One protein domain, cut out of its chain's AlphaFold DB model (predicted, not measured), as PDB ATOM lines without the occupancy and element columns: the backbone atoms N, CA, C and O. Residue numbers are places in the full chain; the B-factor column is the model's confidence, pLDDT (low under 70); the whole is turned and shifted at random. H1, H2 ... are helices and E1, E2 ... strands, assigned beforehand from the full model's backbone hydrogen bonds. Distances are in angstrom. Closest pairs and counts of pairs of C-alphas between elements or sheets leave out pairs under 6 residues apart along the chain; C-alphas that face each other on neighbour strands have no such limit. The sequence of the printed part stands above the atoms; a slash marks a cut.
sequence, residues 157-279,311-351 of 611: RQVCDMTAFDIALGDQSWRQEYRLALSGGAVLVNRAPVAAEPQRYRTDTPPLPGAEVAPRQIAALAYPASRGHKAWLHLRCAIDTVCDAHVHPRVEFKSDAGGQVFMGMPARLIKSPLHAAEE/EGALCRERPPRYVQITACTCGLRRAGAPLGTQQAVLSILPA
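AT A GLANCE: This is residues 157 to 279 and 311 to 351 of the 611 residues of an uncharacterized protein of Aquabacterium sp. SJQ9 (UniProt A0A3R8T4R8). Two sheets stand face to face as a sandwich with nearly aligned strands, E4 E1 E6 E9 and E5 E11 E10 E7 E8, and from one end of it a hairpin arm, E2 and E3, reaches far beyond the body. The short helix H1 sits at one side of the sandwich between E8 and E9, and residues 311 to 316 stand free. The printed part has 164 residues, with the named elements in the order E1 to E8, H1, E9 to E11, and is mostly strand. The sheet of four is antiparallel, the sheet of five mixed. The whole is loose, with a radius of gyration of the C-alphas of 19.7 A and spans of 74 by 33 by 22 A, the arm making much of the length.

HOW THE PARTS SIT: E1, residues 162 to 170, is an inner strand between E4, residues 200 to 204, and E6, residues 231 to 239. N 167 and O 201 are 2.8 A apart and N 166 and O 236 are 2.9 A apart, within hydrogen-bond range. E2, residues 176 to 183, and E3, residues 186 to 193, form a hairpin with N 179 and O 190 at 2.8 A; both are apart from E6. E5, residues 216 to 222, is parallel to E11, residues 342 to 350, with N 218 and O 345 at 2.9 A. E7, residues 250 to 255, and E8, residues 258 to 263, form a hairpin with N 253 and O 260 at 2.8 A. H1, residues 265 to 268, is on the sheet of five at a height over the sheet of 5.8 A, and it only grazes the sheet of four. It is too short for an O i to N i+4 pair; its one O i to N i+3 pair is within hydrogen-bond range. E9, residues 269 to 274, is antiparallel to E6, with N 235 and O 270 at 2.9 A. E10, residues 321 to 328, is antiparallel to E7, with N 252 and O 326 at 2.8 A, and forms a hairpin with E11, with N 323 and O 346 at 2.8 A. Between the two sheets, the closest C-alphas of E5 and E6 are those of Ala 222 and Ala 231, 5.5 A apart.

IN THESE COORDINATES: E1 begins at C-alpha 162 (-37.874, 27.113, 20.700) and is 22.3 A long. E2 is 21.5 A and E3 22.2 A, E3 beginning at C-alpha 186 (11.965, 25.906, 49.711). E6 is 26.0 A, E10 23.1 A and E11 26.4 A, E11 ending at C-alpha 350 (-15.395, 16.944, 42.476).

THE WHOLE: The C-alphas farthest apart, those of Arg 157 and Gly 184, are 75.4 A apart. Residues 280 to 310 are not printed, and C-alphas 279 and 311 are 12.8 A apart across the cut. The links E4 to E5 and E10 to E11 are long. Mean pLDDT of the printed part is 89.8; residues 210 to 214, 229 and 311 to 312 are under 70.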
ATOM      1  N   ARG A 157     -51.701  22.227  15.486       76.50
ATOM      2  CA  ARG A 157     -51.870  23.271  14.456       76.50
ATOM      3  C   ARG A 157     -51.234  24.594  14.842       76.50
ATOM      4  O   ARG A 157     -51.041  25.475  14.009       76.50
ATOM      5  N   GLN A 158     -50.941  24.743  16.125       83.75
ATOM      6  CA  GLN A 158     -50.311  25.929  16.661       83.75
ATOM      7  C   GLN A 158     -48.798  25.802  16.584       83.75
ATOM      8  O   GLN A 158     -48.213  24.740  16.798       83.75
ATOM      9  N   VAL A 159     -48.178  26.940  16.308       87.69
ATOM     10  CA  VAL A 159     -46.732  27.114  16.342       87.69
ATOM     11  C   VAL A 159     -46.251  26.784  17.751       87.69
ATOM     12  O   VAL A 159     -46.786  27.289  18.737       87.69
ATOM     13  N   CYS A 160     -45.273  25.897  17.834       90.69
ATOM     14  CA  CYS A 160     -44.713  25.406  19.072       90.69
ATOM     15  C   CYS A 160     -43.261  24.999  18.827       90.69
ATOM     16  O   CYS A 160     -42.983  23.837  18.523       90.69
ATOM     17  N   ASP A 161     -42.352  25.961  18.964       91.31
ATOM     18  CA  ASP A 161     -40.915  25.720  18.866       91.31
ATOM     19  C   ASP A 161     -40.098  26.664  19.754       91.31
ATOM     20  O   ASP A 161     -40.561  27.734  20.153       91.31
ATOM     21  N   MET A 162     -38.864  26.264  20.048       93.19
ATOM     22  CA  MET A 162     -37.874  27.113  20.700       93.19
ATOM     23  C   MET A 162     -37.189  28.015  19.671       93.19
ATOM     24  O   MET A 162     -36.805  27.577  18.588       93.19
ATOM     25  N   THR A 163     -37.003  29.284  20.022       92.75
ATOM     26  CA  THR A 163     -36.162  30.229  19.275       92.75
ATOM     27  C   THR A 163     -34.709  30.181  19.713       92.75
ATOM     28  O   THR A 163     -33.826  30.509  18.925       92.75
ATOM     29  N   ALA A 164     -34.463  29.774  20.959       94.00
ATOM     30  CA  ALA A 164     -33.127  29.485  21.445       94.00
ATOM     31  C   ALA A 164     -33.143  28.516  22.627       94.00
ATOM     32  O   ALA A 164     -34.078  28.495  23.436       94.00
ATOM     33  N   PHE A 165     -32.051  27.776  22.767       95.12
ATOM     34  CA  PHE A 165     -31.724  26.994  23.948       95.12
ATOM     35  C   PHE A 165     -30.375  27.456  24.496       95.12
ATOM     36  O   PHE A 165     -29.344  27.334  23.836       95.12
ATOM     37  N   ASP A 166     -30.402  28.035  25.692       95.69
ATOM     38  CA  ASP A 166     -29.248  28.571  26.408       95.69
ATOM     39  C   ASP A 166     -28.919  27.646  27.594       95.69
ATOM     40  O   ASP A 166     -29.783  27.376  28.434       95.69
ATOM     41  N   ILE A 167     -27.658  27.232  27.715       96.19
ATOM     42  CA  ILE A 167     -27.101  26.540  28.880       96.19
ATOM     43  C   ILE A 167     -25.927  27.348  29.416       96.19
ATOM     44  O   ILE A 167     -25.044  27.735  28.656       96.19
ATOM     45  N   ALA A 168     -25.878  27.591  30.720       95.88
ATOM     46  CA  ALA A 168     -24.752  28.261  31.352       95.88
ATOM     47  C   ALA A 168     -24.442  27.687  32.734       95.88
ATOM     48  O   ALA A 168     -25.340  27.256  33.462       95.88
ATOM     49  N   LEU A 169     -23.168  27.746  33.118       95.19
ATOM     50  CA  LEU A 169     -22.728  27.471  34.482       95.19
ATOM     51  C   LEU A 169     -22.490  28.782  35.229       95.19
ATOM     52  O   LEU A 169     -21.616  29.573  34.871       95.19
ATOM     53  N   GLY A 170     -23.270  28.999  36.281       91.50
ATOM     54  CA  GLY A 170     -23.171  30.150  37.169       91.50
ATOM     55  C   GLY A 170     -22.380  29.843  38.437       91.50
ATOM     56  O   GLY A 170     -22.232  28.682  38.822       91.50
ATOM     57  N   ASP A 171     -21.936  30.916  39.096       86.25
ATOM     58  CA  ASP A 171     -21.230  30.899  40.384       86.25
ATOM     59  C   ASP A 171     -19.959  30.034  40.369       86.25
ATOM     60  O   ASP A 171     -19.942  28.885  40.800       86.25
ATOM     61  N   GLN A 172     -18.879  30.583  39.810       84.00
ATOM     62  CA  GLN A 172     -17.585  29.897  39.702       84.00
ATOM     63  C   GLN A 172     -16.445  30.643  40.425       84.00
ATOM     64  O   GLN A 172     -15.308  30.182  40.426       84.00
ATOM     65  N   SER A 173     -16.728  31.783  41.065       85.88
ATOM     66  CA  SER A 173     -15.719  32.663  41.684       85.88
ATOM     67  C   SER A 173     -15.154  32.141  43.009       85.88
ATOM     68  O   SER A 173     -14.119  32.612  43.471       85.88
ATOM     69  N   TRP A 174     -15.802  31.152  43.623       88.44
ATOM     70  CA  TRP A 174     -15.343  30.496  44.853       88.44
ATOM     71  C   TRP A 174     -14.158  29.546  44.629       88.44
ATOM     72  O   TRP A 174     -13.601  29.027  45.602       88.44
ATOM     73  N   ARG A 175     -13.800  29.268  43.371       89.38
ATOM     74  CA  ARG A 175     -12.747  28.313  43.023       89.38
ATOM     75  C   ARG A 175     -11.395  28.821  43.474       89.38
ATOM     76  O   ARG A 175     -11.021  29.966  43.231       89.38
ATOM     77  N   GLN A 176     -10.650  27.933  44.110       93.12
ATOM     78  CA  GLN A 176      -9.276  28.178  44.510       93.12
ATOM     79  C   GLN A 176      -8.476  26.924  44.229       93.12
ATOM     80  O   GLN A 176      -9.004  25.845  44.458       93.12
ATOM     81  N   GLU A 177      -7.225  27.067  43.812       95.06
ATOM     82  CA  GLU A 177      -6.293  25.970  43.548       95.06
ATOM     83  C   GLU A 177      -5.011  26.170  44.353       95.06
ATOM     84  O   GLU A 177      -4.578  27.302  44.592       95.06
ATOM     85  N   TYR A 178      -4.386  25.068  44.761       97.00
ATOM     86  CA  TYR A 178      -3.032  25.118  45.293       97.00
ATOM     87  C   TYR A 178      -2.022  25.214  44.151       97.00
ATOM     88  O   TYR A 178      -2.060  24.428  43.204       97.00
ATOM     89  N   ARG A 179      -1.083  26.148  44.271       95.75
ATOM     90  CA  ARG A 179       0.039  26.326  43.354       95.75
ATOM     91  C   ARG A 179       1.343  26.201  44.118       95.75
ATOM     92  O   ARG A 179       1.519  26.828  45.165       95.75
ATOM     93  N   LEU A 180       2.235  25.385  43.574       96.25
ATOM     94  CA  LEU A 180       3.585  25.205  44.082       96.25
ATOM     95  C   LEU A 180       4.536  26.127  43.321       96.25
ATOM     96  O   LEU A 180       4.417  26.294  42.105       96.25
ATOM     97  N   ALA A 181       5.496  26.699  44.033       93.62
ATOM     98  CA  ALA A 181       6.619  27.422  43.458       93.62
ATOM     99  C   ALA A 181       7.894  27.091  44.236       93.62
ATOM    100  O   ALA A 181       7.844  26.820  45.434       93.62
ATOM    101  N   LEU A 182       9.044  27.138  43.567       89.44
ATOM    102  CA  LEU A 182      10.344  27.036  44.225       89.44
ATOM    103  C   LEU A 182      10.897  28.431  44.499       89.44
ATOM    104  O   LEU A 182      10.967  29.265  43.599       89.44
ATOM    105  N   SER A 183      11.328  28.672  45.735       88.06
ATOM    106  CA  SER A 183      12.049  29.887  46.114       88.06
ATOM    107  C   SER A 183      13.171  29.537  47.085       88.06
ATOM    108  O   SER A 183      12.919  29.009  48.165       88.06
ATOM    109  N   GLY A 184      14.425  29.765  46.679       79.50
ATOM    110  CA  GLY A 184      15.596  29.525  47.534       79.50
ATOM    111  C   GLY A 184      15.732  28.086  48.055       79.50
ATOM    112  O   GLY A 184      16.229  27.885  49.157       79.50
ATOM    113  N   GLY A 185      15.247  27.087  47.306       77.62
ATOM    114  CA  GLY A 185      15.250  25.677  47.724       77.62
ATOM    115  C   GLY A 185      14.086  25.264  48.634       77.62
ATOM    116  O   GLY A 185      13.938  24.077  48.921       77.62
ATOM    117  N   ALA A 186      13.228  26.201  49.046       84.25
ATOM    118  CA  ALA A 186      11.965  25.906  49.711       84.25
ATOM    119  C   ALA A 186      10.825  25.796  48.690       84.25
ATOM    120  O   ALA A 186      10.791  26.527  47.694       84.25
ATOM    121  N   VAL A 187       9.870  24.903  48.957       88.31
ATOM    122  CA  VAL A 187       8.603  24.880  48.223       88.31
ATOM    123  C   VAL A 187       7.643  25.852  48.899       88.31
ATOM    124  O   VAL A 187       7.271  25.685  50.058       88.31
ATOM    125  N   LEU A 188       7.247  26.878  48.157       93.00
ATOM    126  CA  LEU A 188       6.170  27.777  48.529       93.00
ATOM    127  C   LEU A 188       4.857  27.200  48.015       93.00
ATOM    128  O   LEU A 188       4.740  26.827  46.848       93.00
ATOM    129  N   VAL A 189       3.867  27.157  48.898       94.19
ATOM    130  CA  VAL A 189       2.520  26.689  48.584       94.19
ATOM    131  C   VAL A 189       1.579  27.863  48.757       94.19
ATOM    132  O   VAL A 189       1.496  28.433  49.845       94.19
ATOM    133  N   ASN A 190       0.873  28.228  47.693       94.50
ATOM    134  CA  ASN A 190      -0.148  29.264  47.742       94.50
ATOM    135  C   ASN A 190      -1.486  28.693  47.282       94.50
ATOM    136  O   ASN A 190      -1.560  28.070  46.226       94.50
ATOM    137  N   ARG A 191      -2.549  28.936  48.049       94.44
ATOM    138  CA  ARG A 191      -3.916  28.638  47.626       94.44
ATOM    139  C   ARG A 191      -4.532  29.915  47.069       94.44
ATOM    140  O   ARG A 191      -4.857  30.826  47.823       94.44
ATOM    141  N   ALA A 192      -4.662  29.983  45.750       92.62
ATOM    142  CA  ALA A 192      -5.066  31.195  45.047       92.62
ATOM    143  C   ALA A 192      -6.427  31.017  44.356       92.62
ATOM    144  O   ALA A 192      -6.708  29.921  43.865       92.62
ATOM    145  N   PRO A 193      -7.261  32.072  44.278       92.19
ATOM    146  CA  PRO A 193      -8.454  32.073  43.442       92.19
ATOM    147  C   PRO A 193      -8.137  31.769  41.979       92.19
ATOM    148  O   PRO A 193      -7.091  32.169  41.464       92.19
ATOM    149  N   VAL A 194      -9.070  31.101  41.306       89.62
ATOM    150  CA  VAL A 194      -8.958  30.776  39.882       89.62
ATOM    151  C   VAL A 194     -10.066  31.476  39.121       89.62
ATOM    152  O   VAL A 194     -11.246  31.310  39.425       89.62
ATOM    153  N   ALA A 195      -9.673  32.259  38.119       87.00
ATOM    154  CA  ALA A 195     -10.611  32.816  37.164       87.00
ATOM    155  C   ALA A 195     -11.121  31.675  36.279       87.00
ATOM    156  O   ALA A 195     -10.375  31.134  35.465       87.00
ATOM    157  N   ALA A 196     -12.374  31.278  36.485       83.19
ATOM    158  CA  ALA A 196     -13.013  30.303  35.624       83.19
ATOM    159  C   ALA A 196     -13.477  30.972  34.331       83.19
ATOM    160  O   ALA A 196     -14.056  32.062  34.359       83.19
ATOM    161  N   GLU A 197     -13.237  30.309  33.205       87.00
ATOM    162  CA  GLU A 197     -13.752  30.772  31.925       87.00
ATOM    163  C   GLU A 197     -15.287  30.669  31.912       87.00
ATOM    164  O   GLU A 197     -15.844  29.654  32.350       87.00
ATOM    165  N   PRO A 198     -16.005  31.708  31.448       88.06
ATOM    166  CA  PRO A 198     -17.456  31.665  31.370       88.06
ATOM    167  C   PRO A 198     -17.921  30.538  30.444       88.06
ATOM    168  O   PRO A 198     -17.674  30.563  29.243       88.06
ATOM    169  N   GLN A 199     -18.654  29.575  30.995       92.38
ATOM    170  CA  GLN A 199     -19.255  28.494  30.220       92.38
ATOM    171  C   GLN A 199     -20.710  28.845  29.924       92.38
ATOM    172  O   GLN A 199     -21.581  28.699  30.788       92.38
ATOM    173  N   ARG A 200     -20.964  29.344  28.712       93.88
ATOM    174  CA  ARG A 200     -22.307  29.630  28.206       93.88
ATOM    175  C   ARG A 200     -22.419  29.190  26.756       93.88
ATOM    176  O   ARG A 200     -21.711  29.690  25.892       93.88
ATOM    177  N   TYR A 201     -23.378  28.317  26.505       92.56
ATOM    178  CA  TYR A 201     -23.639  27.715  25.213       92.56
ATOM    179  C   TYR A 201     -25.058  28.060  24.794       92.56
ATOM    180  O   TYR A 201     -26.003  27.844  25.550       92.56
ATOM    181  N   ARG A 202     -25.204  28.606  23.591       92.50
ATOM    182  CA  ARG A 202     -26.498  28.979  23.027       92.50
ATOM    183  C   ARG A 202     -26.648  28.351  21.652       92.50
ATOM    184  O   ARG A 202     -25.722  28.409  20.844       92.50
ATOM    185  N   THR A 203     -27.801  27.746  21.407       89.62
ATOM    186  CA  THR A 203     -28.241  27.344  20.070       89.62
ATOM    187  C   THR A 203     -29.447  28.199  19.709       89.62
ATOM    188  O   THR A 203     -30.424  28.199  20.454       89.62
ATOM    189  N   ASP A 204     -29.369  28.928  18.601       89.00
ATOM    190  CA  ASP A 204     -30.448  29.767  18.071       89.00
ATOM    191  C   ASP A 204     -31.116  29.112  16.857       89.00
ATOM    192  O   ASP A 204     -30.544  28.228  16.215       89.00
ATOM    193  N   THR A 205     -32.323  29.574  16.536       81.69
ATOM    194  CA  THR A 205     -33.100  29.121  15.375       81.69
ATOM    195  C   THR A 205     -33.160  30.209  14.288       81.69
ATOM    196  O   THR A 205     -33.528  31.343  14.606       81.69
ATOM    197  N   PRO A 206     -32.941  29.898  12.991       76.38
ATOM    198  CA  PRO A 206     -32.567  28.590  12.447       76.38
ATOM    199  C   PRO A 206     -31.151  28.181  12.874       76.38
ATOM    200  O   PRO A 206     -30.310  29.059  13.078       76.38
ATOM    201  N   PRO A 207     -30.880  26.871  13.011       74.31
ATOM    202  CA  PRO A 207     -29.525  26.408  13.265       74.31
ATOM    203  C   PRO A 207     -28.589  26.902  12.156       74.31
ATOM    204  O   PRO A 207     -28.983  27.001  10.991       74.31
ATOM    205  N   LEU A 208     -27.350  27.236  12.523       75.88
ATOM    206  CA  LEU A 208     -26.340  27.646  11.550       75.88
ATOM    207  C   LEU A 208     -26.100  26.506  10.542       75.88
ATOM    208  O   LEU A 208     -26.026  25.346  10.957       75.88
ATOM    209  N   PRO A 209     -25.953  26.804   9.236       71.50
ATOM    210  CA  PRO A 209     -25.654  25.783   8.237       71.50
ATOM    211  C   PRO A 209     -24.399  24.987   8.616       71.50
ATOM    212  O   PRO A 209     -23.354  25.575   8.891       71.50
ATOM    213  N   GLY A 210     -24.504  23.656   8.641       68.69
ATOM    214  CA  GLY A 210     -23.396  22.764   9.004       68.69
ATOM    215  C   GLY A 210     -23.109  22.646  10.506       68.69
ATOM    216  O   GLY A 210     -22.126  22.006  10.870       68.69
ATOM    217  N   ALA A 211     -23.937  23.227  11.382       67.75
ATOM    218  CA  ALA A 211     -23.816  22.994  12.818       67.75
ATOM    219  C   ALA A 211     -24.084  21.514  13.136       67.75
ATOM    220  O   ALA A 211     -25.176  21.001  12.879       67.75
ATOM    221  N   GLU A 212     -23.091  20.824  13.702       62.28
ATOM    222  CA  GLU A 212     -23.270  19.451  14.167       62.28
ATOM    223  C   GLU A 212     -24.345  19.381  15.259       62.28
ATOM    224  O   GLU A 212     -24.353  20.154  16.217       62.28
ATOM    225  N   VAL A 213     -25.230  18.389  15.144       67.38
ATOM    226  CA  VAL A 213     -26.310  18.100  16.110       67.38
ATOM    227  C   VAL A 213     -25.786  17.265  17.294       67.38
ATOM    228  O   VAL A 213     -26.547  16.602  17.998       67.38
ATOM    229  N   ALA A 214     -24.470  17.239  17.517       67.88
ATOM    230  CA  ALA A 214     -23.881  16.457  18.594       67.88
ATOM    231  C   ALA A 214     -24.361  16.982  19.965       67.88
ATOM    232  O   ALA A 214     -24.417  18.199  20.173       67.88
ATOM    233  N   PRO A 215     -24.693  16.095  20.926       77.56
ATOM    234  CA  PRO A 215     -25.019  16.520  22.277       77.56
ATOM    235  C   PRO A 215     -23.869  17.333  22.865       77.56
ATOM    236  O   PRO A 215     -22.736  16.853  22.948       77.56
ATOM    237  N   ARG A 216     -24.160  18.559  23.302       87.31
ATOM    238  CA  ARG A 216     -23.130  19.433  23.876       87.31
ATOM    239  C   ARG A 216     -22.601  18.828  25.172       87.31
ATOM    240  O   ARG A 216     -23.387  18.518  26.066       87.31
ATOM    241  N   GLN A 217     -21.286  18.690  25.296       94.38
ATOM    242  CA  GLN A 217     -20.651  18.254  26.539       94.38
ATOM    243  C   GLN A 217     -20.280  19.466  27.386       94.38
ATOM    244  O   GLN A 217     -19.727  20.434  26.873       94.38
ATOM    245  N   ILE A 218     -20.610  19.418  28.674       95.81
ATOM    246  CA  ILE A 218     -20.313  20.481  29.632       95.81
ATOM    247  C   ILE A 218     -19.679  19.841  30.867       95.81
ATOM    248  O   ILE A 218     -20.226  18.893  31.428       95.81
ATOM    249  N   ALA A 219     -18.546  20.357  31.316       95.94
ATOM    250  CA  ALA A 219     -17.895  19.993  32.561       95.94
ATOM    251  C   ALA A 219     -18.165  21.048  33.637       95.94
ATOM    252  O   ALA A 219     -18.013  22.248  33.412       95.94
ATOM    253  N   ALA A 220     -18.557  20.598  34.824       95.19
ATOM    254  CA  ALA A 220     -18.789  21.460  35.973       95.19
ATOM    255  C   ALA A 220     -18.052  20.932  37.199       95.19
ATOM    256  O   ALA A 220     -18.196  19.767  37.559       95.19
ATOM    257  N   LEU A 221     -17.328  21.806  37.895       94.56
ATOM    258  CA  LEU A 221     -16.839  21.512  39.240       94.56
ATOM    259  C   LEU A 221     -17.913  21.825  40.283       94.56
ATOM    260  O   LEU A 221     -18.432  22.942  40.331       94.56
ATOM    261  N   ALA A 222     -18.204  20.867  41.157       94.12
ATOM    262  CA  ALA A 222     -19.101  21.054  42.290       94.12
ATOM    263  C   ALA A 222     -18.596  20.313  43.533       94.12
ATOM    264  O   ALA A 222     -17.826  19.359  43.444       94.12
ATOM    265  N   TYR A 223     -19.057  20.738  44.708       93.06
ATOM    266  CA  TYR A 223     -18.850  19.978  45.938       93.06
ATOM    267  C   TYR A 223     -19.957  18.928  46.136       93.06
ATOM    268  O   TYR A 223     -21.059  19.075  45.588       93.06
ATOM    269  N   PRO A 224     -19.700  17.880  46.937       90.88
ATOM    270  CA  PRO A 224     -20.737  16.981  47.427       90.88
ATOM    271  C   PRO A 224     -21.829  17.746  48.183       90.88
ATOM    272  O   PRO A 224     -21.558  18.778  48.802       90.88
ATOM    273  N   ALA A 225     -23.058  17.227  48.173       89.12
ATOM    274  CA  ALA A 225     -24.206  17.879  48.811       89.12
ATOM    275  C   ALA A 225     -23.979  18.184  50.301       89.12
ATOM    276  O   ALA A 225     -24.332  19.267  50.770       89.12
ATOM    277  N   SER A 226     -23.288  17.293  51.012       88.50
ATOM    278  CA  SER A 226     -22.891  17.453  52.416       88.50
ATOM    279  C   SER A 226     -21.991  18.664  52.715       88.50
ATOM    280  O   SER A 226     -21.908  19.082  53.869       88.50
ATOM    281  N   ARG A 227     -21.333  19.267  51.714       85.94
ATOM    282  CA  ARG A 227     -20.479  20.465  51.880       85.94
ATOM    283  C   ARG A 227     -21.140  21.756  51.373       85.94
ATOM    284  O   ARG A 227     -20.481  22.798  51.333       85.94
ATOM    285  N   GLY A 228     -22.427  21.691  51.025       80.31
ATOM    286  CA  GLY A 228     -23.208  22.804  50.488       80.31
ATOM    287  C   GLY A 228     -23.015  23.025  48.984       80.31
ATOM    288  O   GLY A 228     -22.067  22.541  48.366       80.31
ATOM    289  N   HIS A 229     -23.947  23.763  48.378       65.25
ATOM    290  CA  HIS A 229     -23.953  24.043  46.939       65.25
ATOM    291  C   HIS A 229     -22.953  25.143  46.594       65.25
ATOM    292  O   HIS A 229     -22.976  26.194  47.232       65.25
ATOM    293  N   LYS A 230     -22.125  24.940  45.561       78.12
ATOM    294  CA  LYS A 230     -21.259  26.015  45.046       78.12
ATOM    295  C   LYS A 230     -21.312  26.225  43.532       78.12
ATOM    296  O   LYS A 230     -20.862  27.259  43.087       78.12
ATOM    297  N   ALA A 231     -21.923  25.349  42.735       90.25
ATOM    298  CA  ALA A 231     -22.127  25.599  41.303       90.25
ATOM    299  C   ALA A 231     -23.610  25.520  40.927       90.25
ATOM    300  O   ALA A 231     -24.363  24.723  41.497       90.25
ATOM    301  N   TRP A 232     -24.013  26.329  39.945       94.19
ATOM    302  CA  TRP A 232     -25.387  26.382  39.450       94.19
ATOM    303  C   TRP A 232     -25.447  26.128  37.951       94.19
ATOM    304  O   TRP A 232     -24.728  26.747  37.171       94.19
ATOM    305  N   LEU A 233     -26.369  25.263  37.546       96.50
ATOM    306  CA  LEU A 233     -26.785  25.122  36.162       96.50
ATOM    307  C   LEU A 233     -27.932  26.091  35.885       96.50
ATOM    308  O   LEU A 233     -28.952  26.073  36.576       96.50
ATOM    309  N   HIS A 234     -27.766  26.904  34.851       97.25
ATOM    310  CA  HIS A 234     -28.792  27.779  34.311       97.25
ATOM    311  C   HIS A 234     -29.179  27.285  32.923       97.25
ATOM    312  O   HIS A 234     -28.340  27.217  32.029       97.25
ATOM    313  N   LEU A 235     -30.453  26.962  32.742       97.38
ATOM    314  CA  LEU A 235     -31.019  26.575  31.458       97.38
ATOM    315  C   LEU A 235     -32.151  27.520  31.110       97.38
ATOM    316  O   LEU A 235     -32.986  27.831  31.962       97.38
ATOM    317  N   ARG A 236     -32.197  27.956  29.856       97.69
ATOM    318  CA  ARG A 236     -33.274  28.796  29.350       97.69
ATOM    319  C   ARG A 236     -33.731  28.304  27.983       97.69
ATOM    320  O   ARG A 236     -32.939  28.202  27.052       97.69
ATOM    321  N   CYS A 237     -35.034  28.086  27.865       97.00
ATOM    322  CA  CYS A 237     -35.717  27.854  26.599       97.00
ATOM    323  C   CYS A 237     -36.413  29.158  26.192       97.00
ATOM    324  O   CYS A 237     -37.407  29.556  26.805       97.00
ATOM    325  N   ALA A 238     -35.879  29.855  25.188       95.75
ATOM    326  CA  ALA A 238     -36.547  31.006  24.591       95.75
ATOM    327  C   ALA A 238     -37.615  30.509  23.613       95.75
ATOM    328  O   ALA A 238     -37.328  29.671  22.760       95.75
ATOM    329  N   ILE A 239     -38.854  30.970  23.785       91.75
ATOM    330  CA  ILE A 239     -40.014  30.504  23.023       91.75
ATOM    331  C   ILE A 239     -40.957  31.673  22.781       91.75
ATOM    332  O   ILE A 239     -41.310  32.374  23.732       91.75
ATOM    333  N   ASP A 240     -41.403  31.820  21.536       87.81
ATOM    334  CA  ASP A 240     -42.386  32.833  21.150       87.81
ATOM    335  C   ASP A 240     -43.812  32.334  21.410       87.81
ATOM    336  O   ASP A 240     -44.612  33.002  22.066       87.81
ATOM    337  N   THR A 241     -44.124  31.125  20.937       87.88
ATOM    338  CA  THR A 241     -45.453  30.510  21.013       87.88
ATOM    339  C   THR A 241     -45.356  29.011  21.292       87.88
ATOM    340  O   THR A 241     -44.392  28.346  20.914       87.88
ATOM    341  N   VAL A 242     -46.357  28.480  21.999       91.94
ATOM    342  CA  VAL A 242     -46.490  27.055  22.339       91.94
ATOM    343  C   VAL A 242     -47.919  26.606  22.078       91.94
ATOM    344  O   VAL A 242     -48.845  27.384  22.291       91.94
ATOM    345  N   CYS A 243     -48.093  25.353  21.657       89.19
ATOM    346  CA  CYS A 243     -49.419  24.766  21.446       89.19
ATOM    347  C   CYS A 243     -50.162  24.490  22.762       89.19
ATOM    348  O   CYS A 243     -51.386  24.538  22.802       89.19
ATOM    349  N   ASP A 244     -49.417  24.216  23.834       90.62
ATOM    350  CA  ASP A 244     -49.929  24.040  25.187       90.62
ATOM    351  C   ASP A 244     -48.888  24.577  26.178       90.62
ATOM    352  O   ASP A 244     -47.768  24.065  26.270       90.62
ATOM    353  N   ALA A 245     -49.253  25.627  26.914       91.75
ATOM    354  CA  ALA A 245     -48.377  26.292  27.877       91.75
ATOM    355  C   ALA A 245     -48.126  25.484  29.161       91.75
ATOM    356  O   ALA A 245     -47.220  25.830  29.925       91.75
ATOM    357  N   HIS A 246     -48.897  24.422  29.405       92.88
ATOM    358  CA  HIS A 246     -48.691  23.497  30.518       92.88
ATOM    359  C   HIS A 246     -47.726  22.367  30.163       92.88
ATOM    360  O   HIS A 246     -47.060  21.841  31.053       92.88
ATOM    361  N   VAL A 247     -47.616  22.020  28.877       91.62
ATOM    362  CA  VAL A 247     -46.769  20.915  28.404       91.62
ATOM    363  C   VAL A 247     -45.442  21.420  27.840       91.62
ATOM    364  O   VAL A 247     -44.397  20.849  28.149       91.62
ATOM    365  N   HIS A 248     -45.451  22.502  27.052       94.06
ATOM    366  CA  HIS A 248     -44.266  22.983  26.341       94.06
ATOM    367  C   HIS A 248     -43.719  24.315  26.882       94.06
ATOM    368  O   HIS A 248     -44.487  25.238  27.170       94.06
ATOM    369  N   PRO A 249     -42.383  24.457  26.984       96.31
ATOM    370  CA  PRO A 249     -41.359  23.456  26.657       96.31
ATOM    371  C   PRO A 249     -41.326  22.310  27.663       96.31
ATOM    372  O   PRO A 249     -41.751  22.474  28.803       96.31
ATOM    373  N   ARG A 250     -40.782  21.170  27.242       97.50
ATOM    374  CA  ARG A 250     -40.447  20.067  28.137       97.50
ATOM    375  C   ARG A 250     -38.932  19.976  28.251       97.50
ATOM    376  O   ARG A 250     -38.241  19.899  27.239       97.50
ATOM    377  N   VAL A 251     -38.423  19.964  29.478       98.00
ATOM    378  CA  VAL A 251     -37.004  19.743  29.775       98.00
ATOM    379  C   VAL A 251     -36.884  18.570  30.734       98.00
ATOM    380  O   VAL A 251     -37.561  18.526  31.756       98.00
ATOM    381  N   GLU A 252     -36.023  17.618  30.413       98.12
ATOM    382  CA  GLU A 252     -35.791  16.416  31.202       98.12
ATOM    383  C   GLU A 252     -34.322  16.328  31.607       98.12
ATOM    384  O   GLU A 252     -33.433  16.447  30.765       98.12
ATOM    385  N   PHE A 253     -34.076  16.115  32.899       97.75
ATOM    386  CA  PHE A 253     -32.773  15.742  33.437       97.75
ATOM    387  C   PHE A 253     -32.800  14.266  33.769       97.75
ATOM    388  O   PHE A 253     -33.660  13.827  34.527       97.75
ATOM    389  N   LYS A 254     -31.832  13.508  33.268       97.38
ATOM    390  CA  LYS A 254     -31.686  12.087  33.565       97.38
ATOM    391  C   LYS A 254     -30.303  11.823  34.138       97.38
ATOM    392  O   LYS A 254     -29.295  12.161  33.523       97.38
ATOM    393  N   SER A 255     -30.266  11.227  35.323       94.25
ATOM    394  CA  SER A 255     -29.038  10.826  36.013       94.25
ATOM    395  C   SER A 255     -29.155   9.396  36.539       94.25
ATOM    396  O   SER A 255     -30.220   8.781  36.478       94.25
ATOM    397  N   ASP A 256     -28.060   8.887  37.090       88.56
ATOM    398  CA  ASP A 256     -28.008   7.644  37.862       88.56
ATOM    399  C   ASP A 256     -28.988   7.619  39.049       88.56
ATOM    400  O   ASP A 256     -29.585   6.588  39.343       88.56
ATOM    401  N   ALA A 257     -29.211   8.770  39.687       84.81
ATOM    402  CA  ALA A 257     -30.135   8.930  40.809       84.81
ATOM    403  C   ALA A 257     -31.618   9.072  40.397       84.81
ATOM    404  O   ALA A 257     -32.471   9.290  41.256       84.81
ATOM    405  N   GLY A 258     -31.933   8.986  39.100       92.19
ATOM    406  CA  GLY A 258     -33.287   9.137  38.561       92.19
ATOM    407  C   GLY A 258     -33.452  10.334  37.622       92.19
ATOM    408  O   GLY A 258     -32.480  11.005  37.249       92.19
ATOM    409  N   GLY A 259     -34.704  10.567  37.214       94.19
ATOM    410  CA  GLY A 259     -35.089  11.609  36.265       94.19
ATOM    411  C   GLY A 259     -35.931  12.721  36.894       94.19
ATOM    412  O   GLY A 259     -36.738  12.470  37.786       94.19
ATOM    413  N   GLN A 260     -35.758  13.948  36.409       96.94
ATOM    414  CA  GLN A 260     -36.616  15.096  36.710       96.94
ATOM    415  C   GLN A 260     -37.160  15.664  35.405       96.94
ATOM    416  O   GLN A 260     -36.413  15.821  34.442       96.94
ATOM    417  N   VAL A 261     -38.450  15.989  35.378       97.75
ATOM    418  CA  VAL A 261     -39.109  16.553  34.198       97.75
ATOM    419  C   VAL A 261     -39.746  17.881  34.575       97.75
ATOM    420  O   VAL A 261     -40.511  17.972  35.534       97.75
ATOM    421  N   PHE A 262     -39.442  18.902  33.787       97.81
ATOM    422  CA  PHE A 262     -40.037  20.226  33.841       97.81
ATOM    423  C   PHE A 262     -40.894  20.398  32.588       97.81
ATOM    424  O   PHE A 262     -40.460  20.052  31.489       97.81
ATOM    425  N   MET A 263     -42.099  20.940  32.738       97.75
ATOM    426  CA  MET A 263     -43.023  21.197  31.630       97.75
ATOM    427  C   MET A 263     -43.602  22.603  31.750       97.75
ATOM    428  O   MET A 263     -43.766  23.107  32.862       97.75
ATOM    429  N   GLY A 264     -43.890  23.240  30.618       96.06
ATOM    430  CA  GLY A 264     -44.518  24.556  30.582       96.06
ATOM    431  C   GLY A 264     -43.640  25.667  31.164       96.06
ATOM    432  O   GLY A 264     -42.429  25.731  30.938       96.06
ATOM    433  N   MET A 265     -44.241  26.568  31.944       95.69
ATOM    434  CA  MET A 265     -43.537  27.715  32.540       95.69
ATOM    435  C   MET A 265     -42.275  27.344  33.353       95.69
ATOM    436  O   MET A 265     -41.237  27.961  33.101       95.69
ATOM    437  N   PRO A 266     -42.290  26.337  34.255       97.06
ATOM    438  CA  PRO A 266     -41.088  25.864  34.955       97.06
ATOM    439  C   PRO A 266     -39.919  25.446  34.052       97.06
ATOM    440  O   PRO A 266     -38.767  25.549  34.461       97.06
ATOM    441  N   ALA A 267     -40.192  24.986  32.831       97.12
ATOM    442  CA  ALA A 267     -39.162  24.547  31.893       97.12
ATOM    443  C   ALA A 267     -38.526  25.697  31.093       97.12
ATOM    444  O   ALA A 267     -37.488  25.506  30.464       97.12
ATOM    445  N   ARG A 268     -39.111  26.905  31.115       96.81
ATOM    446  CA  ARG A 268     -38.564  28.068  30.391       96.81
ATOM    447  C   ARG A 268     -37.275  28.600  31.002       96.81
ATOM    448  O   ARG A 268     -36.426  29.109  30.272       96.81
ATOM    449  N   LEU A 269     -37.147  28.517  32.323       97.44
ATOM    450  CA  LEU A 269     -35.966  28.946  33.058       97.44
ATOM    451  C   LEU A 269     -35.748  28.003  34.238       97.44
ATOM    452  O   LEU A 269     -36.473  28.067  35.227       97.44
ATOM    453  N   ILE A 270     -34.721  27.164  34.144       97.62
ATOM    454  CA  ILE A 270     -34.352  26.244  35.213       97.62
ATOM    455  C   ILE A 270     -33.039  26.716  35.818       97.62
ATOM    456  O   ILE A 270     -32.043  26.916  35.120       97.62
ATOM    457  N   LYS A 271     -33.046  26.877  37.138       96.44
ATOM    458  CA  LYS A 271     -31.845  27.065  37.944       96.44
ATOM    459  C   LYS A 271     -31.721  25.855  38.862       96.44
ATOM    460  O   LYS A 271     -32.513  25.712  39.787       96.44
ATOM    461  N   SER A 272     -30.749  24.990  38.590       94.75
ATOM    462  CA  SER A 272     -30.550  23.747  39.339       94.75
ATOM    463  C   SER A 272     -29.183  23.747  40.019       94.75
ATOM    464  O   SER A 272     -28.186  24.061  39.362       94.75
ATOM    465  N   PRO A 273     -29.094  23.440  41.323       94.44
ATOM    466  CA  PRO A 273     -27.805  23.306  41.973       94.44
ATOM    467  C   PRO A 273     -27.095  22.033  41.506       94.44
ATOM    468  O   PRO A 273     -27.717  20.991  41.301       94.44
ATOM    469  N   LEU A 274     -25.773  22.108  41.387       94.12
ATOM    470  CA  LEU A 274     -24.948  20.972  40.992       94.12
ATOM    471  C   LEU A 274     -24.230  20.359  42.191       94.12
ATOM    472  O   LEU A 274     -23.764  21.066  43.087       94.12
ATOM    473  N   HIS A 275     -24.116  19.032  42.160       93.00
ATOM    474  CA  HIS A 275     -23.426  18.242  43.170       93.00
ATOM    475  C   HIS A 275     -22.565  17.172  42.532       93.00
ATOM    476  O   HIS A 275     -23.056  16.376  41.725       93.00
ATOM    477  N   ALA A 276     -21.306  17.127  42.957       92.38
ATOM    478  CA  ALA A 276     -20.460  15.978  42.694       92.38
ATOM    479  C   ALA A 276     -20.973  14.759  43.474       92.38
ATOM    480  O   ALA A 276     -21.695  14.896  44.469       92.38
ATOM    481  N   ALA A 277     -20.605  13.565  43.010       87.12
ATOM    482  CA  ALA A 277     -20.887  12.335  43.734       87.12
ATOM    483  C   ALA A 277     -20.277  12.402  45.143       87.12
ATOM    484  O   ALA A 277     -19.144  12.864  45.315       87.12
ATOM    485  N   GLU A 278     -21.023  11.942  46.150       82.19
ATOM    486  CA  GLU A 278     -20.436  11.765  47.472       82.19
ATOM    487  C   GLU A 278     -19.340  10.708  47.387       82.19
ATOM    488  O   GLU A 278     -19.487   9.669  46.738       82.19
ATOM    489  N   GLU A 279     -18.214  10.983  48.039       72.25
ATOM    490  CA  GLU A 279     -17.187   9.970  48.180       72.25
ATOM    491  C   GLU A 279     -17.735   8.878  49.095       72.25
ATOM    492  O   GLU A 279     -17.783   9.038  50.314       72.25
ATOM    493  N   GLU A 311      -5.191   4.342  53.403       54.62
ATOM    494  CA  GLU A 311      -6.420   5.036  53.007       54.62
ATOM    495  C   GLU A 311      -6.047   6.458  52.555       54.62
ATOM    496  O   GLU A 311      -5.753   7.309  53.392       54.62
ATOM    497  N   GLY A 312      -6.035   6.713  51.243       62.44
ATOM    498  CA  GLY A 312      -5.882   8.063  50.688       62.44
ATOM    499  C   GLY A 312      -4.823   8.203  49.601       62.44
ATOM    500  O   GLY A 312      -3.863   8.933  49.797       62.44
ATOM    501  N   ALA A 313      -5.052   7.578  48.448       74.00
ATOM    502  CA  ALA A 313      -4.186   7.680  47.280       74.00
ATOM    503  C   ALA A 313      -3.931   9.111  46.793       74.00
ATOM    504  O   ALA A 313      -4.830   9.961  46.793       74.00
ATOM    505  N   LEU A 314      -2.738   9.334  46.236       88.81
ATOM    506  CA  LEU A 314      -2.418  10.556  45.498       88.81
ATOM    507  C   LEU A 314      -3.154  10.570  44.162       88.81
ATOM    508  O   LEU A 314      -3.265   9.540  43.499       88.81
ATOM    509  N   CYS A 315      -3.616  11.742  43.732       89.31
ATOM    510  CA  CYS A 315      -4.124  11.963  42.374       89.31
ATOM    511  C   CYS A 315      -5.135  10.914  41.880       89.31
ATOM    512  O   CYS A 315      -5.051  10.434  40.751       89.31
ATOM    513  N   ARG A 316      -6.092  10.538  42.732       88.81
ATOM    514  CA  ARG A 316      -7.190   9.650  42.342       88.81
ATOM    515  C   ARG A 316      -8.103  10.353  41.336       88.81
ATOM    516  O   ARG A 316      -8.818  11.284  41.704       88.81
ATOM    517  N   GLU A 317      -8.111   9.881  40.092       87.19
ATOM    518  CA  GLU A 317      -9.096  10.301  39.094       87.19
ATOM    519  C   GLU A 317     -10.457   9.700  39.460       87.19
ATOM    520  O   GLU A 317     -10.632   8.482  39.524       87.19
ATOM    521  N   ARG A 318     -11.417  10.569  39.786       86.12
ATOM    522  CA  ARG A 318     -12.778  10.161  40.141       86.12
ATOM    523  C   ARG A 318     -13.665  10.295  38.909       86.12
ATOM    524  O   ARG A 318     -13.593  11.337  38.252       86.12
ATOM    525  N   PRO A 319     -14.511   9.296  38.604       88.25
ATOM    526  CA  PRO A 319     -15.453   9.435  37.511       88.25
ATOM    527  C   PRO A 319     -16.417  10.594  37.814       88.25
ATOM    528  O   PRO A 319     -16.836  10.756  38.968       88.25
ATOM    529  N   PRO A 320     -16.767  11.414  36.814       93.69
ATOM    530  CA  PRO A 320     -17.784  12.437  36.985       93.69
ATOM    531  C   PRO A 320     -19.160  11.799  37.193       93.69
ATOM    532  O   PRO A 320     -19.441  10.695  36.722       93.69
ATOM    533  N   ARG A 321     -20.060  12.548  37.829       94.19
ATOM    534  CA  ARG A 321     -21.492  12.255  37.760       94.19
ATOM    535  C   ARG A 321     -22.048  12.823  36.460       94.19
ATOM    536  O   ARG A 321     -21.839  14.000  36.174       94.19
ATOM    537  N   TYR A 322     -22.782  12.017  35.704       95.94
ATOM    538  CA  TYR A 322     -23.376  12.450  34.441       95.94
ATOM    539  C   TYR A 322     -24.853  12.818  34.604       95.94
ATOM    540  O   TYR A 322     -25.622  12.094  35.240       95.94
ATOM    541  N   VAL A 323     -25.253  13.929  33.987       96.94
ATOM    542  CA  VAL A 323     -26.652  14.337  33.830       96.94
ATOM    543  C   VAL A 323     -26.916  14.585  32.352       96.94
ATOM    544  O   VAL A 323     -26.333  15.484  31.749       96.94
ATOM    545  N   GLN A 324     -27.798  13.785  31.764       97.50
ATOM    546  CA  GLN A 324     -28.312  14.016  30.418       97.50
ATOM    547  C   GLN A 324     -29.444  15.036  30.495       97.50
ATOM    548  O   GLN A 324     -30.348  14.898  31.317       97.50
ATOM    549  N   ILE A 325     -29.385  16.052  29.646       97.88
ATOM    550  CA  ILE A 325     -30.371  17.120  29.553       97.88
ATOM    551  C   ILE A 325     -30.989  17.041  28.165       97.88
ATOM    552  O   ILE A 325     -30.274  17.142  27.168       97.88
ATOM    553  N   THR A 326     -32.308  16.910  28.108       97.25
ATOM    554  CA  THR A 326     -33.069  16.950  26.857       97.25
ATOM    555  C   THR A 326     -34.095  18.065  26.948       97.25
ATOM    556  O   THR A 326     -34.879  18.090  27.892       97.25
ATOM    557  N   ALA A 327     -34.112  18.974  25.978       96.50
ATOM    558  CA  ALA A 327     -35.120  20.022  25.861       96.50
ATOM    559  C   ALA A 327     -35.861  19.877  24.532       96.50
ATOM    560  O   ALA A 327     -35.237  19.782  23.475       96.50
ATOM    561  N   CYS A 328     -37.190  19.853  24.571       94.81
ATOM    562  CA  CYS A 328     -38.002  19.692  23.375       94.81
ATOM    563  C   CYS A 328     -39.314  20.485  23.420       94.81
ATOM    564  O   CYS A 328     -39.818  20.917  24.463       94.81
ATOM    565  N   THR A 329     -39.855  20.664  22.223       92.81
ATOM    566  CA  THR A 329     -41.201  21.155  21.917       92.81
ATOM    567  C   THR A 329     -41.751  20.295  20.772       92.81
ATOM    568  O   THR A 329     -41.100  19.333  20.362       92.81
ATOM    569  N   CYS A 330     -42.907  20.644  20.199       89.44
ATOM    570  CA  CYS A 330     -43.377  20.000  18.969       89.44
ATOM    571  C   CYS A 330     -42.482  20.258  17.744       89.44
ATOM    572  O   CYS A 330     -42.626  19.549  16.752       89.44
ATOM    573  N   GLY A 331     -41.606  21.273  17.770       87.94
ATOM    574  CA  GLY A 331     -40.780  21.648  16.620       87.94
ATOM    575  C   GLY A 331     -41.585  22.239  15.459       87.94
ATOM    576  O   GLY A 331     -41.210  22.076  14.303       87.94
ATOM    577  N   LEU A 332     -42.714  22.895  15.737       86.94
ATOM    578  CA  LEU A 332     -43.586  23.472  14.711       86.94
ATOM    579  C   LEU A 332     -43.384  24.986  14.629       86.94
ATOM    580  O   LEU A 332     -43.702  25.704  15.573       86.94
ATOM    581  N   ARG A 333     -42.892  25.492  13.494       85.81
ATOM    582  CA  ARG A 333     -42.655  26.932  13.264       85.81
ATOM    583  C   ARG A 333     -43.581  27.514  12.203       85.81
ATOM    584  O   ARG A 333     -44.054  26.781  11.345       85.81
ATOM    585  N   ARG A 334     -43.760  28.845  12.210       84.25
ATOM    586  CA  ARG A 334     -44.368  29.569  11.071       84.25
ATOM    587  C   ARG A 334     -43.457  29.604   9.847       84.25
ATOM    588  O   ARG A 334     -43.954  29.541   8.732       84.25
ATOM    589  N   ALA A 335     -42.148  29.729  10.056       84.69
ATOM    590  CA  ALA A 335     -41.158  29.825   8.991       84.69
ATOM    591  C   ALA A 335     -39.800  29.270   9.445       84.69
ATOM    592  O   ALA A 335     -39.472  29.320  10.636       84.69
ATOM    593  N   GLY A 336     -39.014  28.784   8.480       86.06
ATOM    594  CA  GLY A 336     -37.663  28.253   8.683       86.06
ATOM    595  C   GLY A 336     -37.620  26.874   9.347       86.06
ATOM    596  O   GLY A 336     -38.635  26.344   9.798       86.06
ATOM    597  N   ALA A 337     -36.428  26.284   9.417       86.25
ATOM    598  CA  ALA A 337     -36.220  25.026  10.127       86.25
ATOM    599  C   ALA A 337     -36.496  25.180  11.640       86.25
ATOM    600  O   ALA A 337     -36.253  26.260  12.203       86.25
ATOM    601  N   PRO A 338     -37.029  24.134  12.297       88.31
ATOM    602  CA  PRO A 338     -37.198  24.133  13.739       88.31
ATOM    603  C   PRO A 338     -35.859  23.978  14.460       88.31
ATOM    604  O   PRO A 338     -34.902  23.449  13.896       88.31
ATOM    605  N   LEU A 339     -35.802  24.384  15.730       88.81
ATOM    606  CA  LEU A 339     -34.641  24.073  16.573       88.81
ATOM    607  C   LEU A 339     -34.562  22.569  16.859       88.81
ATOM    608  O   LEU A 339     -33.481  22.003  17.003       88.81
ATOM    609  N   GLY A 340     -35.726  21.926  16.952       86.88
ATOM    610  CA  GLY A 340     -35.845  20.509  17.260       86.88
ATOM    611  C   GLY A 340     -35.471  20.180  18.706       86.88
ATOM    612  O   GLY A 340     -35.396  21.046  19.582       86.88
ATOM    613  N   THR A 341     -35.265  18.891  18.963       91.62
ATOM    614  CA  THR A 341     -34.841  18.401  20.278       91.62
ATOM    615  C   THR A 341     -33.384  18.764  20.520       91.62
ATOM    616  O   THR A 341     -32.506  18.374  19.758       91.62
ATOM    617  N   GLN A 342     -33.130  19.471  21.614       94.12
ATOM    618  CA  GLN A 342     -31.791  19.835  22.052       94.12
ATOM    619  C   GLN A 342     -31.312  18.854  23.118       94.12
ATOM    620  O   GLN A 342     -32.073  18.486  24.017       94.12
ATOM    621  N   GLN A 343     -30.049  18.442  23.023       95.44
ATOM    622  CA  GLN A 343     -29.427  17.520  23.966       95.44
ATOM    623  C   GLN A 343     -28.103  18.077  24.483       95.44
ATOM    624  O   GLN A 343     -27.311  18.655  23.736       95.44
ATOM    625  N   ALA A 344     -27.852  17.871  25.771       95.88
ATOM    626  CA  ALA A 344     -26.572  18.150  26.400       95.88
ATOM    627  C   ALA A 344     -26.243  17.088  27.451       95.88
ATOM    628  O   ALA A 344     -27.129  16.464  28.037       95.88
ATOM    629  N   VAL A 345     -24.954  16.894  27.704       97.00
ATOM    630  CA  VAL A 345     -24.438  16.018  28.750       97.00
ATOM    631  C   VAL A 345     -23.590  16.855  29.690       97.00
ATOM    632  O   VAL A 345     -22.557  17.397  29.305       97.00
ATOM    633  N   LEU A 346     -24.026  16.938  30.939       96.88
ATOM    634  CA  LEU A 346     -23.284  17.579  32.008       96.88
ATOM    635  C   LEU A 346     -22.469  16.524  32.764       96.88
ATOM    636  O   LEU A 346     -23.030  15.578  33.312       96.88
ATOM    637  N   SER A 347     -21.155  16.707  32.814       96.88
ATOM    638  CA  SER A 347     -20.212  15.934  33.618       96.88
ATOM    639  C   SER A 347     -19.821  16.746  34.854       96.88
ATOM    640  O   SER A 347     -19.214  17.809  34.760       96.88
ATOM    641  N   ILE A 348     -20.222  16.278  36.033       95.88
ATOM    642  CA  ILE A 348     -20.009  16.983  37.300       95.88
ATOM    643  C   ILE A 348     -18.833  16.335  38.030       95.88
ATOM    644  O   ILE A 348     -18.933  15.191  38.482       95.88
ATOM    645  N   LEU A 349     -17.727  17.069  38.146       94.94
ATOM    646  CA  LEU A 349     -16.501  16.635  38.806       94.94
ATOM    647  C   LEU A 349     -16.395  17.198  40.234       94.94
ATOM    648  O   LEU A 349     -16.885  18.299  40.509       94.94
ATOM    649  N   PRO A 350     -15.722  16.467  41.138       93.88
ATOM    650  CA  PRO A 350     -15.395  16.944  42.476       93.88
ATOM    651  C   PRO A 350     -14.483  18.171  42.418       93.88
ATOM    652  O   PRO A 350     -13.405  18.131  41.828       93.88
ATOM    653  N   ALA A 351     -14.916  19.261  43.044       93.56
ATOM    654  CA  ALA A 351     -14.169  20.513  43.092       93.56
ATOM    655  C   ALA A 351     -13.045  20.544  44.137       93.56
ATOM    656  O   ALA A 351     -12.345  21.554  44.248       93.56
TER     657      ALA A 351